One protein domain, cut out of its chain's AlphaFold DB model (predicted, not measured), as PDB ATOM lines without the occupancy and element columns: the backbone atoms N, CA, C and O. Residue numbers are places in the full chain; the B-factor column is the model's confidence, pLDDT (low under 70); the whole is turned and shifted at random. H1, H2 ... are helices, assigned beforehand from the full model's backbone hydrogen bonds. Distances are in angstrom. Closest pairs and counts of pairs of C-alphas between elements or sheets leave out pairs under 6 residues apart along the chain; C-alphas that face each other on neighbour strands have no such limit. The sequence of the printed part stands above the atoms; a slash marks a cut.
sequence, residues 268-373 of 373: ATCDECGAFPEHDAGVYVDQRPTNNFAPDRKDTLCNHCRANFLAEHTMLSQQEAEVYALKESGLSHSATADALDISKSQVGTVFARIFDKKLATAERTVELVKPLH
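This is residues 268 to 373 of the 373 residues of an uncharacterized protein of Haloferax sulfurifontis ATCC BAA-897 (UniProt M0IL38). What does the model look like? A small body of crossed helices has H2 in its middle, with H1 packed across one side of it and the long helix H4 across the other, while H3 packs on H2 and on the beginning of H4. H4 makes the long axis, and residues 362 to 373, of which 362 to 369 belong to H4, stick out from the body; a long loop stretch, residues 268 to 302, lies on the side of H1 away from H4. What are its make-up and size? The printed part has 106 residues with four named helices, in the order H1, H2, H3, H4, and no named strand, and its class is all helix. It is only just compact, close to loose, with a radius of gyration of the C-alphas of 15.4 A and spans of 56 by 35 by 19 A, an outline only just flat.

Where is the longest helix? H4 is residues 344 to 369, 38.1 A from first to last C-alpha, from C-alpha 344 at (-31.658, 21.871, 34.496) to C-alpha 369 at (-29.486, 38.054, 0.113). Where are the others? H2 is residues 318 to 328, 15.3 A long, and H3 is residues 333 to 340, 10.6 A long. H1 is residues 303 to 313, 15.2 A long, and begins with C-alpha 303 at (-15.394, 21.467, 26.025).

What does H4 touch? With residues 347 to 354 alone it touches H2, about perpendicular at 88 degrees; the closest C-alphas, of Glu 320 and Val 350, are 6.1 A apart. With residues 344 to 348 alone it touches H3, about perpendicular at 81 degrees; the closest C-alphas, of Ala 337 and Lys 344, are 5.1 A apart. What else does H2, the hub, touch? It touches H1 at a steep tilt of 59 degrees, opposite ways; the closest C-alphas, of Ala 307 and Ala 321, are 4.7 A apart. It touches H3 at a steep tilt of 47 degrees, opposite ways; the closest C-alphas, of Leu 326 and Thr 336, are 6.3 A apart. Which helices stay apart? H1 is apart from H3 and from H4. What do the backbones show? In H1, H2, H3 and H4 every O i to N i+4 pair is within hydrogen-bond range.

How far does it reach? The two C-alphas farthest apart, of Glu 278 and His 373, are 56.4 A apart; without residues 362 to 373, which stand free, the body spans 32 by 29 by 19 A. Are there cuts or long links? The printed part has no cut, and the links H1 to H2, H2 to H3 and H3 to H4 are tight. Where is confidence low? The mean pLDDT of the printed part is 80.1, and residues 276 to 299, 367 to 368 and 370 to 373 are under 70.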
ATOM      1  N   ALA A 268      -6.272  11.082  24.374       70.88
ATOM      2  CA  ALA A 268      -6.368  12.324  23.635       70.88
ATOM      3  C   ALA A 268      -6.403  13.513  24.607       70.88
ATOM      4  O   ALA A 268      -7.326  13.702  25.402       70.88
ATOM      5  N   THR A 269      -5.350  14.325  24.556       82.38
ATOM      6  CA  THR A 269      -5.286  15.605  25.261       82.38
ATOM      7  C   THR A 269      -5.867  16.693  24.380       82.38
ATOM      8  O   THR A 269      -5.694  16.652  23.166       82.38
ATOM      9  N   CYS A 270      -6.479  17.711  24.979       83.62
ATOM     10  CA  CYS A 270      -6.850  18.895  24.219       83.62
ATOM     11  C   CYS A 270      -5.609  19.534  23.576       83.62
ATOM     12  O   CYS A 270      -4.670  19.892  24.287       83.62
ATOM     13  N   ASP A 271      -5.630  19.733  22.261       84.38
ATOM     14  CA  ASP A 271      -4.511  20.300  21.501       84.38
ATOM     15  C   ASP A 271      -4.187  21.745  21.909       84.38
ATOM     16  O   ASP A 271      -3.057  22.209  21.754       84.38
ATOM     17  N   GLU A 272      -5.165  22.464  22.462       85.56
ATOM     18  CA  GLU A 272      -5.027  23.874  22.819       85.56
ATOM     19  C   GLU A 272      -4.545  24.087  24.260       85.56
ATOM     20  O   GLU A 272      -3.617  24.864  24.491       85.56
ATOM     21  N   CYS A 273      -5.135  23.396  25.240       86.44
ATOM     22  CA  CYS A 273      -4.777  23.580  26.652       86.44
ATOM     23  C   CYS A 273      -3.986  22.417  27.269       86.44
ATOM     24  O   CYS A 273      -3.533  22.528  28.408       86.44
ATOM     25  N   GLY A 274      -3.811  21.303  26.553       84.69
ATOM     26  CA  GLY A 274      -3.162  20.093  27.061       84.69
ATOM     27  C   GLY A 274      -3.953  19.361  28.150       84.69
ATOM     28  O   GLY A 274      -3.402  18.465  28.789       84.69
ATOM     29  N   ALA A 275      -5.210  19.750  28.403       79.81
ATOM     30  CA  ALA A 275      -6.041  19.137  29.433       79.81
ATOM     31  C   ALA A 275      -6.457  17.709  29.054       79.81
ATOM     32  O   ALA A 275      -6.708  17.406  27.885       79.81
ATOM     33  N   PHE A 276      -6.546  16.857  30.075       69.69
ATOM     34  CA  PHE A 276      -7.015  15.478  29.964       69.69
ATOM     35  C   PHE A 276      -8.545  15.386  30.112       69.69
ATOM     36  O   PHE A 276      -9.138  16.240  30.784       69.69
ATOM     37  N   PRO A 277      -9.175  14.323  29.571       64.25
ATOM     38  CA  PRO A 277     -10.620  14.075  29.630       64.25
ATOM     39  C   PRO A 277     -11.269  14.224  31.007       64.25
ATOM     40  O   PRO A 277     -12.397  14.705  31.114       64.25
ATOM     41  N   GLU A 278     -10.544  13.862  32.062       63.34
ATOM     42  CA  GLU A 278     -11.042  13.851  33.439       63.34
ATOM     43  C   GLU A 278     -11.313  15.253  34.012       63.34
ATOM     44  O   GLU A 278     -12.075  15.391  34.967       63.34
ATOM     45  N   HIS A 279     -10.720  16.304  33.434       58.50
ATOM     46  CA  HIS A 279     -10.803  17.662  33.975       58.50
ATOM     47  C   HIS A 279     -11.991  18.492  33.466       58.50
ATOM     48  O   HIS A 279     -12.231  19.562  34.020       58.50
ATOM     49  N   ASP A 280     -12.740  18.017  32.464       61.12
ATOM     50  CA  ASP A 280     -13.708  18.853  31.730       61.12
ATOM     51  C   ASP A 280     -15.049  18.137  31.451       61.12
ATOM     52  O   ASP A 280     -15.611  18.224  30.358       61.12
ATOM     53  N   ALA A 281     -15.533  17.378  32.448       58.34
ATOM     54  CA  ALA A 281     -16.741  16.539  32.376       58.34
ATOM     55  C   ALA A 281     -16.721  15.509  31.224       58.34
ATOM     56  O   ALA A 281     -17.758  15.172  30.653       58.34
ATOM     57  N   GLY A 282     -15.526  14.996  30.909       54.47
ATOM     58  CA  GLY A 282     -15.260  14.213  29.711       54.47
ATOM     59  C   GLY A 282     -14.932  15.148  28.554       54.47
ATOM     60  O   GLY A 282     -15.797  15.857  28.046       54.47
ATOM     61  N   VAL A 283     -13.672  15.152  28.115       51.94
ATOM     62  CA  VAL A 283     -13.321  15.701  26.801       51.94
ATOM     63  C   VAL A 283     -14.125  14.906  25.778       51.94
ATOM     64  O   VAL A 283     -13.818  13.754  25.485       51.94
ATOM     65  N   TYR A 284     -15.174  15.519  25.246       54.53
ATOM     66  CA  TYR A 284     -15.775  15.047  24.015       54.53
ATOM     67  C   TYR A 284     -14.898  15.566  22.890       54.53
ATOM     68  O   TYR A 284     -15.003  16.716  22.461       54.53
ATOM     69  N   VAL A 285     -13.972  14.705  22.475       51.22
ATOM     70  CA  VAL A 285     -13.169  14.902  21.277       51.22
ATOM     71  C   VAL A 285     -14.118  14.806  20.096       51.22
ATOM     72  O   VAL A 285     -14.446  13.725  19.609       51.22
ATOM     73  N   ASP A 286     -14.612  15.945  19.643       48.22
ATOM     74  CA  ASP A 286     -15.359  15.982  18.404       48.22
ATOM     75  C   ASP A 286     -14.353  15.874  17.247       48.22
ATOM     76  O   ASP A 286     -13.855  16.875  16.743       48.22
ATOM     77  N   GLN A 287     -14.014  14.639  16.853       46.47
ATOM     78  CA  GLN A 287     -13.244  14.368  15.629       46.47
ATOM     79  C   GLN A 287     -14.072  14.607  14.355       46.47
ATOM     80  O   GLN A 287     -13.580  14.410  13.238       46.47
ATOM     81  N   ARG A 288     -15.352  14.982  14.474       42.34
ATOM     82  CA  ARG A 288     -16.154  15.302  13.293       42.34
ATOM     83  C   ARG A 288     -15.591  16.584  12.673       42.34
ATOM     84  O   ARG A 288     -14.985  17.388  13.370       42.34
ATOM     85  N   PRO A 289     -15.778  16.820  11.369       43.62
ATOM     86  CA  PRO A 289     -15.586  18.149  10.800       43.62
ATOM     87  C   PRO A 289     -16.561  19.102  11.504       43.62
ATOM     88  O   PRO A 289     -17.733  19.204  11.139       43.62
ATOM     89  N   THR A 290     -16.117  19.713  12.599       40.41
ATOM     90  CA  THR A 290     -16.991  20.489  13.463       40.41
ATOM     91  C   THR A 290     -17.240  21.835  12.821       40.41
ATOM     92  O   THR A 290     -16.382  22.710  12.766       40.41
ATOM     93  N   ASN A 291     -18.478  21.995  12.370       47.38
ATOM     94  CA  ASN A 291     -19.081  23.251  11.978       47.38
ATOM     95  C   ASN A 291     -18.532  23.918  10.703       47.38
ATOM     96  O   ASN A 291     -17.342  23.969  10.405       47.38
ATOM     97  N   ASN A 292     -19.449  24.594  10.006       49.06
ATOM     98  CA  ASN A 292     -19.185  25.510   8.887       49.06
ATOM     99  C   ASN A 292     -18.193  26.654   9.215       49.06
ATOM    100  O   ASN A 292     -17.935  27.495   8.358       49.06
ATOM    101  N   PHE A 293     -17.672  26.730  10.445       48.53
ATOM    102  CA  PHE A 293     -16.791  27.793  10.918       48.53
ATOM    103  C   PHE A 293     -15.295  27.464  10.782       48.53
ATOM    104  O   PHE A 293     -14.505  28.396  10.652       48.53
ATOM    105  N   ALA A 294     -14.890  26.185  10.770       50.59
ATOM    106  CA  ALA A 294     -13.489  25.790  10.569       50.59
ATOM    107  C   ALA A 294     -13.354  24.340  10.044       50.59
ATOM    108  O   ALA A 294     -12.780  23.492  10.725       50.59
ATOM    109  N   PRO A 295     -13.843  24.037   8.823       53.28
ATOM    110  CA  PRO A 295     -13.932  22.667   8.298       53.28
ATOM    111  C   PRO A 295     -12.584  21.934   8.155       53.28
ATOM    112  O   PRO A 295     -12.568  20.711   8.042       53.28
ATOM    113  N   ASP A 296     -11.462  22.660   8.183       58.22
ATOM    114  CA  ASP A 296     -10.116  22.100   8.026       58.22
ATOM    115  C   ASP A 296      -9.396  21.827   9.362       58.22
ATOM    116  O   ASP A 296      -8.306  21.248   9.363       58.22
ATOM    117  N   ARG A 297      -9.968  22.235  10.506       56.31
ATOM    118  CA  ARG A 297      -9.378  21.958  11.823       56.31
ATOM    119  C   ARG A 297      -9.746  20.544  12.264       56.31
ATOM    120  O   ARG A 297     -10.902  20.264  12.556       56.31
ATOM    121  N   LYS A 298      -8.740  19.671  12.342       62.88
ATOM    122  CA  LYS A 298      -8.827  18.338  12.968       62.88
ATOM    123  C   LYS A 298      -8.373  18.361  14.432       62.88
ATOM    124  O   LYS A 298      -7.935  17.340  14.951       62.88
ATOM    125  N   ASP A 299      -8.400  19.537  15.050       69.94
ATOM    126  CA  ASP A 299      -7.858  19.722  16.388       69.94
ATOM    127  C   ASP A 299      -8.830  19.114  17.406       69.94
ATOM    128  O   ASP A 299     -10.032  19.394  17.399       69.94
ATOM    129  N   THR A 300      -8.297  18.294  18.301       76.94
ATOM    130  CA  THR A 300      -9.015  17.751  19.448       76.94
ATOM    131  C   THR A 300      -9.142  18.846  20.502       76.94
ATOM    132  O   THR A 300      -8.176  19.194  21.181       76.94
ATOM    133  N   LEU A 301     -10.334  19.420  20.660       81.69
ATOM    134  CA  LEU A 301     -10.594  20.460  21.661       81.69
ATOM    135  C   LEU A 301     -11.417  19.909  22.829       81.69
ATOM    136  O   LEU A 301     -12.398  19.202  22.620       81.69
ATOM    137  N   CYS A 302     -11.050  20.272  24.062       87.50
ATOM    138  CA  CYS A 302     -11.918  20.047  25.217       87.50
ATOM    139  C   CYS A 302     -13.140  20.977  25.177       87.50
ATOM    140  O   CYS A 302     -13.139  21.987  24.462       87.50
ATOM    141  N   ASN A 303     -14.168  20.667  25.971       86.56
ATOM    142  CA  ASN A 303     -15.394  21.467  26.025       86.56
ATOM    143  C   ASN A 303     -15.102  22.926  26.412       86.56
ATOM    144  O   ASN A 303     -15.700  23.833  25.837       86.56
ATOM    145  N   HIS A 304     -14.139  23.167  27.304       89.50
ATOM    146  CA  HIS A 304     -13.711  24.504  27.702       89.50
ATOM    147  C   HIS A 304     -13.055  25.289  26.555       89.50
ATOM    148  O   HIS A 304     -13.454  26.417  26.267       89.50
ATOM    149  N   CYS A 305     -12.082  24.700  25.853       90.50
ATOM    150  CA  CYS A 305     -11.441  25.337  24.698       90.50
ATOM    151  C   CYS A 305     -12.438  25.577  23.561       90.50
ATOM    152  O   CYS A 305     -12.471  26.663  22.982       90.50
ATOM    153  N   ARG A 306     -13.330  24.611  23.303       89.06
ATOM    154  CA  ARG A 306     -14.430  24.775  22.348       89.06
ATOM    155  C   ARG A 306     -15.353  25.925  22.752       89.06
ATOM    156  O   ARG A 306     -15.702  26.743  21.905       89.06
ATOM    157  N   ALA A 307     -15.732  26.015  24.025       92.69
ATOM    158  CA  ALA A 307     -16.568  27.096  24.533       92.69
ATOM    159  C   ALA A 307     -15.887  28.465  24.384       92.69
ATOM    160  O   ALA A 307     -16.522  29.407  23.917       92.69
ATOM    161  N   ASN A 308     -14.590  28.569  24.682       93.31
ATOM    162  CA  ASN A 308     -13.827  29.803  24.478       93.31
ATOM    163  C   ASN A 308     -13.806  30.203  22.999       93.31
ATOM    164  O   ASN A 308     -14.134  31.338  22.660       93.31
ATOM    165  N   PHE A 309     -13.516  29.252  22.105       92.00
ATOM    166  CA  PHE A 309     -13.545  29.497  20.666       92.00
ATOM    167  C   PHE A 309     -14.920  30.000  20.204       92.00
ATOM    168  O   PHE A 309     -15.010  31.001  19.489       92.00
ATOM    169  N   LEU A 310     -15.998  29.344  20.640       92.00
ATOM    170  CA  LEU A 310     -17.370  29.741  20.330       92.00
ATOM    171  C   LEU A 310     -17.695  31.138  20.870       92.00
ATOM    172  O   LEU A 310     -18.285  31.936  20.144       92.00
ATOM    173  N   ALA A 311     -17.305  31.462  22.100       94.31
ATOM    174  CA  ALA A 311     -17.534  32.779  22.690       94.31
ATOM    175  C   ALA A 311     -16.773  33.896  21.950       94.31
ATOM    176  O   ALA A 311     -17.279  35.009  21.820       94.31
ATOM    177  N   GLU A 312     -15.578  33.604  21.428       93.81
ATOM    178  CA  GLU A 312     -14.765  34.563  20.670       93.81
ATOM    179  C   GLU A 312     -15.258  34.784  19.233       93.81
ATOM    180  O   GLU A 312     -15.164  35.896  18.709       93.81
ATOM    181  N   HIS A 313     -15.780  33.738  18.586       90.50
ATOM    182  CA  HIS A 313     -16.073  33.745  17.146       90.50
ATOM    183  C   HIS A 313     -17.569  33.809  16.819       90.50
ATOM    184  O   HIS A 313     -17.948  33.859  15.647       90.50
ATOM    185  N   THR A 314     -18.439  33.824  17.829       90.75
ATOM    186  CA  THR A 314     -19.894  33.895  17.650       90.75
ATOM    187  C   THR A 314     -20.524  34.981  18.529       90.75
ATOM    188  O   THR A 314     -19.848  35.714  19.240       90.75
ATOM    189  N   MET A 315     -21.854  35.112  18.472       92.94
ATOM    190  CA  MET A 315     -22.626  36.038  19.320       92.94
ATOM    191  C   MET A 315     -23.004  35.428  20.684       92.94
ATOM    192  O   MET A 315     -23.844  35.978  21.414       92.94
ATOM    193  N   LEU A 316     -22.465  34.251  21.001       94.06
ATOM    194  CA  LEU A 316     -22.704  33.570  22.264       94.06
ATOM    195  C   LEU A 316     -21.860  34.215  23.366       94.06
ATOM    196  O   LEU A 316     -20.691  34.529  23.183       94.06
ATOM    197  N   SER A 317     -22.469  34.430  24.525       96.62
ATOM    198  CA  SER A 317     -21.735  34.716  25.757       96.62
ATOM    199  C   SER A 317     -20.978  33.472  26.221       96.62
ATOM    200  O   SER A 317     -21.312  32.364  25.810       96.62
ATOM    201  N   GLN A 318     -20.021  33.642  27.134       96.56
ATOM    202  CA  GLN A 318     -19.256  32.524  27.693       96.56
ATOM    203  C   GLN A 318     -20.158  31.384  28.201       96.56
ATOM    204  O   GLN A 318     -19.994  30.238  27.803       96.56
ATOM    205  N   GLN A 319     -21.181  31.712  28.997       95.50
ATOM    206  CA  GLN A 319     -22.111  30.719  29.545       95.50
ATOM    207  C   GLN A 319     -22.946  30.021  28.457       95.50
ATOM    208  O   GLN A 319     -23.249  28.835  28.555       95.50
ATOM    209  N   GLU A 320     -23.351  30.753  27.418       97.06
ATOM    210  CA  GLU A 320     -24.069  30.165  26.284       97.06
ATOM    211  C   GLU A 320     -23.151  29.253  25.465       97.06
ATOM    212  O   GLU A 320     -23.583  28.196  25.019       97.06
ATOM    213  N   ALA A 321     -21.888  29.631  25.292       95.75
ATOM    214  CA  ALA A 321     -20.904  28.833  24.580       95.75
ATOM    215  C   ALA A 321     -20.571  27.526  25.319       95.75
ATOM    216  O   ALA A 321     -20.486  26.482  24.679       95.75
ATOM    217  N   GLU A 322     -20.467  27.557  26.650       95.00
ATOM    218  CA  GLU A 322     -20.268  26.370  27.497       95.00
ATOM    219  C   GLU A 322     -21.450  25.398  27.407       95.00
ATOM    220  O   GLU A 322     -21.265  24.210  27.141       95.00
ATOM    221  N   VAL A 323     -22.683  25.906  27.545       95.62
ATOM    222  CA  VAL A 323     -23.896  25.089  27.371       95.62
ATOM    223  C   VAL A 323     -23.968  24.522  25.953       95.62
ATOM    224  O   VAL A 323     -24.300  23.352  25.780       95.62
ATOM    225  N   TYR A 324     -23.657  25.328  24.938       94.19
ATOM    226  CA  TYR A 324     -23.703  24.892  23.546       94.19
ATOM    227  C   TYR A 324     -22.668  23.801  23.246       94.19
ATOM    228  O   TYR A 324     -23.022  22.792  22.642       94.19
ATOM    229  N   ALA A 325     -21.427  23.967  23.716       92.50
ATOM    230  CA  ALA A 325     -20.358  22.985  23.551       92.50
ATOM    231  C   ALA A 325     -20.750  21.625  24.151       92.50
ATOM    232  O   ALA A 325     -20.691  20.617  23.456       92.50
ATOM    233  N   LEU A 326     -21.247  21.600  25.393       91.69
ATOM    234  CA  LEU A 326     -21.676  20.360  26.054       91.69
ATOM    235  C   LEU A 326     -22.898  19.719  25.372       91.69
ATOM    236  O   LEU A 326     -22.991  18.495  25.273       91.69
ATOM    237  N   LYS A 327     -23.833  20.531  24.866       91.56
ATOM    238  CA  LYS A 327     -25.001  20.037  24.125       91.56
ATOM    239  C   LYS A 327     -24.629  19.427  22.772       91.56
ATOM    240  O   LYS A 327     -25.187  18.387  22.436       91.56
ATOM    241  N   GLU A 328     -23.703  20.025  22.019       88.81
ATOM    242  CA  GLU A 328     -23.199  19.443  20.763       88.81
ATOM    243  C   GLU A 328     -22.446  18.130  20.991       88.81
ATOM    244  O   GLU A 328     -22.561  17.205  20.190       88.81
ATOM    245  N   SER A 329     -21.764  18.018  22.130       84.44
ATOM    246  CA  SER A 329     -21.128  16.790  22.613       84.44
ATOM    247  C   SER A 329     -22.124  15.681  23.000       84.44
ATOM    248  O   SER A 329     -21.723  14.575  23.346       84.44
ATOM    249  N   GLY A 330     -23.434  15.941  22.930       87.12
ATOM    250  CA  GLY A 330     -24.487  14.953  23.173       87.12
ATOM    251  C   GLY A 330     -24.936  14.841  24.632       87.12
ATOM    252  O   GLY A 330     -25.708  13.939  24.960       87.12
ATOM    253  N   LEU A 331     -24.510  15.746  25.524       90.31
ATOM    254  CA  LEU A 331     -24.976  15.714  26.910       90.31
ATOM    255  C   LEU A 331     -26.468  16.068  27.007       90.31
ATOM    256  O   LEU A 331     -27.015  16.944  26.320       90.31
ATOM    257  N   SER A 332     -27.146  15.397  27.937       93.50
ATOM    258  CA  SER A 332     -28.517  15.736  28.307       93.50
ATOM    259  C   SER A 332     -28.564  17.066  29.067       93.50
ATOM    260  O   SER A 332     -27.558  17.556  29.588       93.50
ATOM    261  N   HIS A 333     -29.758  17.653  29.191       94.25
ATOM    262  CA  HIS A 333     -29.951  18.857  30.006       94.25
ATOM    263  C   HIS A 333     -29.556  18.656  31.479       94.25
ATOM    264  O   HIS A 333     -29.122  19.612  32.109       94.25
ATOM    265  N   SER A 334     -29.722  17.448  32.035       95.69
ATOM    266  CA  SER A 334     -29.307  17.151  33.414       95.69
ATOM    267  C   SER A 334     -27.792  17.009  33.526       95.69
ATOM    268  O   SER A 334     -27.204  17.666  34.369       95.69
ATOM    269  N   ALA A 335     -27.150  16.266  32.622       93.00
ATOM    270  CA  ALA A 335     -25.694  16.120  32.634       93.00
ATOM    271  C   ALA A 335     -24.981  17.465  32.407       93.00
ATOM    272  O   ALA A 335     -23.990  17.763  33.061       93.00
ATOM    273  N   THR A 336     -25.527  18.317  31.531       93.69
ATOM    274  CA  THR A 336     -25.015  19.683  31.314       93.69
ATOM    275  C   THR A 336     -25.182  20.552  32.563       93.69
ATOM    276  O   THR A 336     -24.313  21.356  32.883       93.69
ATOM    277  N   ALA A 337     -26.308  20.401  33.268       95.56
ATOM    278  CA  ALA A 337     -26.581  21.116  34.510       95.56
ATOM    279  C   ALA A 337     -25.583  20.722  35.605       95.56
ATOM    280  O   ALA A 337     -24.993  21.601  36.228       95.56
ATOM    281  N   ASP A 338     -25.343  19.419  35.764       93.88
ATOM    282  CA  ASP A 338     -24.379  18.879  36.723       93.88
ATOM    283  C   ASP A 338     -22.944  19.311  36.384       93.88
ATOM    284  O   ASP A 338     -22.196  19.715  37.271       93.88
ATOM    285  N   ALA A 339     -22.568  19.294  35.100       91.62
ATOM    286  CA  ALA A 339     -21.236  19.695  34.642       91.62
ATOM    287  C   ALA A 339     -20.931  21.184  34.888       91.62
ATOM    288  O   ALA A 339     -19.794  21.534  35.191       91.62
ATOM    289  N   LEU A 340     -21.936  22.056  34.759       93.69
ATOM    290  CA  LEU A 340     -21.779  23.509  34.904       93.69
ATOM    291  C   LEU A 340     -22.200  24.044  36.282       93.69
ATOM    292  O   LEU A 340     -22.178  25.257  36.483       93.69
ATOM    293  N   ASP A 341     -22.605  23.171  37.209       95.62
ATOM    294  CA  ASP A 341     -23.167  23.536  38.520       95.62
ATOM    295  C   ASP A 341     -24.312  24.570  38.411       95.62
ATOM    296  O   ASP A 341     -24.380  25.580  39.116       95.62
ATOM    297  N   ILE A 342     -25.233  24.329  37.472       95.94
ATOM    298  CA  ILE A 342     -26.448  25.131  37.261       95.94
ATOM    299  C   ILE A 342     -27.688  24.240  37.299       95.94
ATOM    300  O   ILE A 342     -27.604  23.021  37.267       95.94
ATOM    301  N   SER A 343     -28.887  24.817  37.356       97.94
ATOM    302  CA  SER A 343     -30.113  24.015  37.312       97.94
ATOM    303  C   SER A 343     -30.442  23.535  35.892       97.94
ATOM    304  O   SER A 343     -30.244  24.250  34.908       97.94
ATOM    305  N   LYS A 344     -31.098  22.371  35.773       97.25
ATOM    306  CA  LYS A 344     -31.658  21.871  34.496       97.25
ATOM    307  C   LYS A 344     -32.536  22.917  33.787       97.25
ATOM    308  O   LYS A 344     -32.498  23.048  32.566       97.25
ATOM    309  N   SER A 345     -33.310  23.694  34.551       96.81
ATOM    310  CA  SER A 345     -34.146  24.777  34.011       96.81
ATOM    311  C   SER A 345     -33.330  25.956  33.471       96.81
ATOM    312  O   SER A 345     -33.728  26.571  32.478       96.81
ATOM    313  N   GLN A 346     -32.179  26.261  34.080       97.62
ATOM    314  CA  GLN A 346     -31.242  27.255  33.562       97.62
ATOM    315  C   GLN A 346     -30.632  26.786  32.244       97.62
ATOM    316  O   GLN A 346     -30.630  27.576  31.306       97.62
ATOM    317  N   VAL A 347     -30.229  25.515  32.127       97.00
ATOM    318  CA  VAL A 347     -29.742  24.957  30.851       97.00
ATOM    319  C   VAL A 347     -30.788  25.142  29.752       97.00
ATOM    320  O   VAL A 347     -30.475  25.716  28.716       97.00
ATOM    321  N   GLY A 348     -32.048  24.753  29.992       94.69
ATOM    322  CA  GLY A 348     -33.122  24.923  29.002       94.69
ATOM    323  C   GLY A 348     -33.366  26.389  28.615       94.69
ATOM    324  O   GLY A 348     -33.568  26.704  27.446       94.69
ATOM    325  N   THR A 349     -33.276  27.309  29.582       97.69
ATOM    326  CA  THR A 349     -33.408  28.754  29.323       97.69
ATOM    327  C   THR A 349     -32.247  29.295  28.488       97.69
ATOM    328  O   THR A 349     -32.462  30.095  27.580       97.69
ATOM    329  N   VAL A 350     -31.014  28.889  28.796       97.25
ATOM    330  CA  VAL A 350     -29.813  29.287  28.048       97.25
ATOM    331  C   VAL A 350     -29.868  28.719  26.630       97.25
ATOM    332  O   VAL A 350     -29.632  29.448  25.671       97.25
ATOM    333  N   PHE A 351     -30.272  27.459  26.483       93.31
ATOM    334  CA  PHE A 351     -30.383  26.792  25.190       93.31
ATOM    335  C   PHE A 351     -31.441  27.425  24.279       93.31
ATOM    336  O   PHE A 351     -31.166  27.670  23.106       93.31
ATOM    337  N   ALA A 352     -32.601  27.811  24.821       93.81
ATOM    338  CA  ALA A 352     -33.601  28.572  24.072       93.81
ATOM    339  C   ALA A 352     -33.041  29.907  23.540       93.81
ATOM    340  O   ALA A 352     -33.214  30.229  22.369       93.81
ATOM    341  N   ARG A 353     -32.280  30.648  24.361       95.56
ATOM    342  CA  ARG A 353     -31.644  31.910  23.926       95.56
ATOM    343  C   ARG A 353     -30.612  31.701  22.821       95.56
ATOM    344  O   ARG A 353     -30.491  32.544  21.935       95.56
ATOM    345  N   ILE A 354     -29.862  30.601  22.869       94.62
ATOM    346  CA  ILE A 354     -28.906  30.242  21.815       94.62
ATOM    347  C   ILE A 354     -29.640  30.048  20.485       94.62
ATOM    348  O   ILE A 354     -29.212  30.597  19.467       94.62
ATOM    349  N   PHE A 355     -30.764  29.328  20.495       92.25
ATOM    350  CA  PHE A 355     -31.597  29.154  19.305       92.25
ATOM    351  C   PHE A 355     -32.161  30.472  18.782       92.25
ATOM    352  O   PHE A 355     -32.036  30.733  17.587       92.25
ATOM    353  N   ASP A 356     -32.682  31.335  19.655       93.12
ATOM    354  CA  ASP A 356     -33.181  32.656  19.254       93.12
ATOM    355  C   ASP A 356     -32.086  33.482  18.553       93.12
ATOM    356  O   ASP A 356     -32.325  34.109  17.519       93.12
ATOM    357  N   LYS A 357     -30.846  33.445  19.065       92.31
ATOM    358  CA  LYS A 357     -29.694  34.128  18.447       92.31
ATOM    359  C   LYS A 357     -29.321  33.544  17.086       92.31
ATOM    360  O   LYS A 357     -28.989  34.296  16.163       92.31
ATOM    361  N   LYS A 358     -29.354  32.217  16.949       87.62
ATOM    362  CA  LYS A 358     -29.090  31.543  15.674       87.62
ATOM    363  C   LYS A 358     -30.157  31.877  14.638       87.62
ATOM    364  O   LYS A 358     -29.804  32.234  13.516       87.62
ATOM    365  N   LEU A 359     -31.431  31.843  15.030       85.62
ATOM    366  CA  LEU A 359     -32.552  32.201  14.166       85.62
ATOM    367  C   LEU A 359     -32.443  33.656  13.699       85.62
ATOM    368  O   LEU A 359     -32.463  33.908  12.499       85.62
ATOM    369  N   ALA A 360     -32.187  34.594  14.615       85.44
ATOM    370  CA  ALA A 360     -31.994  36.002  14.268       85.44
ATOM    371  C   ALA A 360     -30.810  36.223  13.302       85.44
ATOM    372  O   ALA A 360     -30.853  37.093  12.430       85.44
ATOM    373  N   THR A 361     -29.742  35.429  13.432       83.88
ATOM    374  CA  THR A 361     -28.589  35.482  12.516       83.88
ATOM    375  C   THR A 361     -28.950  34.944  11.129       83.88
ATOM    376  O   THR A 361     -28.574  35.544  10.116       83.88
ATOM    377  N   ALA A 362     -29.710  33.849  11.066       78.50
ATOM    378  CA  ALA A 362     -30.201  33.280   9.817       78.50
ATOM    379  C   ALA A 362     -31.160  34.243   9.096       78.50
ATOM    380  O   ALA A 362     -30.956  34.543   7.921       78.50
ATOM    381  N   GLU A 363     -32.135  34.815   9.809       80.69
ATOM    382  CA  GLU A 363     -33.090  35.794   9.270       80.69
ATOM    383  C   GLU A 363     -32.382  37.020   8.682       80.69
ATOM    384  O   GLU A 363     -32.647  37.414   7.544       80.69
ATOM    385  N   ARG A 364     -31.401  37.573   9.405       77.06
ATOM    386  CA  ARG A 364     -30.612  38.715   8.923       77.06
ATOM    387  C   ARG A 364     -29.794  38.381   7.674       77.06
ATOM    388  O   ARG A 364     -29.620  39.233   6.805       77.06
ATOM    389  N   THR A 365     -29.294  37.152   7.575       75.00
ATOM    390  CA  THR A 365     -28.555  36.690   6.392       75.00
ATOM    391  C   THR A 365     -29.484  36.595   5.180       75.00
ATOM    392  O   THR A 365     -29.118  37.045   4.097       75.00
ATOM    393  N   VAL A 366     -30.717  36.109   5.359       72.69
ATOM    394  CA  VAL A 366     -31.733  36.047   4.293       72.69
ATOM    395  C   VAL A 366     -32.131  37.443   3.803       72.69
ATOM    396  O   VAL A 366     -32.263  37.654   2.597       72.69
ATOM    397  N   GLU A 367     -32.281  38.422   4.700       68.25
ATOM    398  CA  GLU A 367     -32.590  39.806   4.309       68.25
ATOM    399  C   GLU A 367     -31.489  40.453   3.460       68.25
ATOM    400  O   GLU A 367     -31.798  41.208   2.541       68.25
ATOM    401  N   LEU A 368     -30.220  40.134   3.723       66.75
ATOM    402  CA  LEU A 368     -29.081  40.644   2.950       66.75
ATOM    403  C   LEU A 368     -28.958  40.000   1.562       66.75
ATOM    404  O   LEU A 368     -28.374  40.602   0.663       66.75
ATOM    405  N   VAL A 369     -29.499  38.792   1.387       71.12
ATOM    406  CA  VAL A 369     -29.486  38.054   0.113       71.12
ATOM    407  C   VAL A 369     -30.716  38.375  -0.744       71.12
ATOM    408  O   VAL A 369     -30.716  38.086  -1.941       71.12
ATOM    409  N   LYS A 370     -31.752  39.028  -0.193       57.56
ATOM    410  CA  LYS A 370     -32.854  39.543  -1.015       57.56
ATOM    411  C   LYS A 370     -32.298  40.561  -2.019       57.56
ATOM    412  O   LYS A 370     -31.727  41.567  -1.594       57.56
ATOM    413  N   PRO A 371     -32.460  40.334  -3.336       50.75
ATOM    414  CA  PRO A 371     -31.944  41.247  -4.339       50.75
ATOM    415  C   PRO A 371     -32.568  42.626  -4.128       50.75
ATOM    416  O   PRO A 371     -33.789  42.762  -4.025       50.75
ATOM    417  N   LEU A 372     -31.706  43.639  -4.025       51.50
ATOM    418  CA  LEU A 372     -32.102  45.040  -4.063       51.50
ATOM    419  C   LEU A 372     -32.815  45.267  -5.398       51.50
ATOM    420  O   LEU A 372     -32.177  45.261  -6.450       51.50
ATOM    421  N   HIS A 373     -34.142  45.363  -5.328       49.56
ATOM    422  CA  HIS A 373     -35.008  45.697  -6.454       49.56
ATOM    423  C   HIS A 373     -34.685  47.066  -7.047       49.56
ATOM    424  O   HIS A 373     -34.396  48.002  -6.263       49.56
TER     425      HIS A 373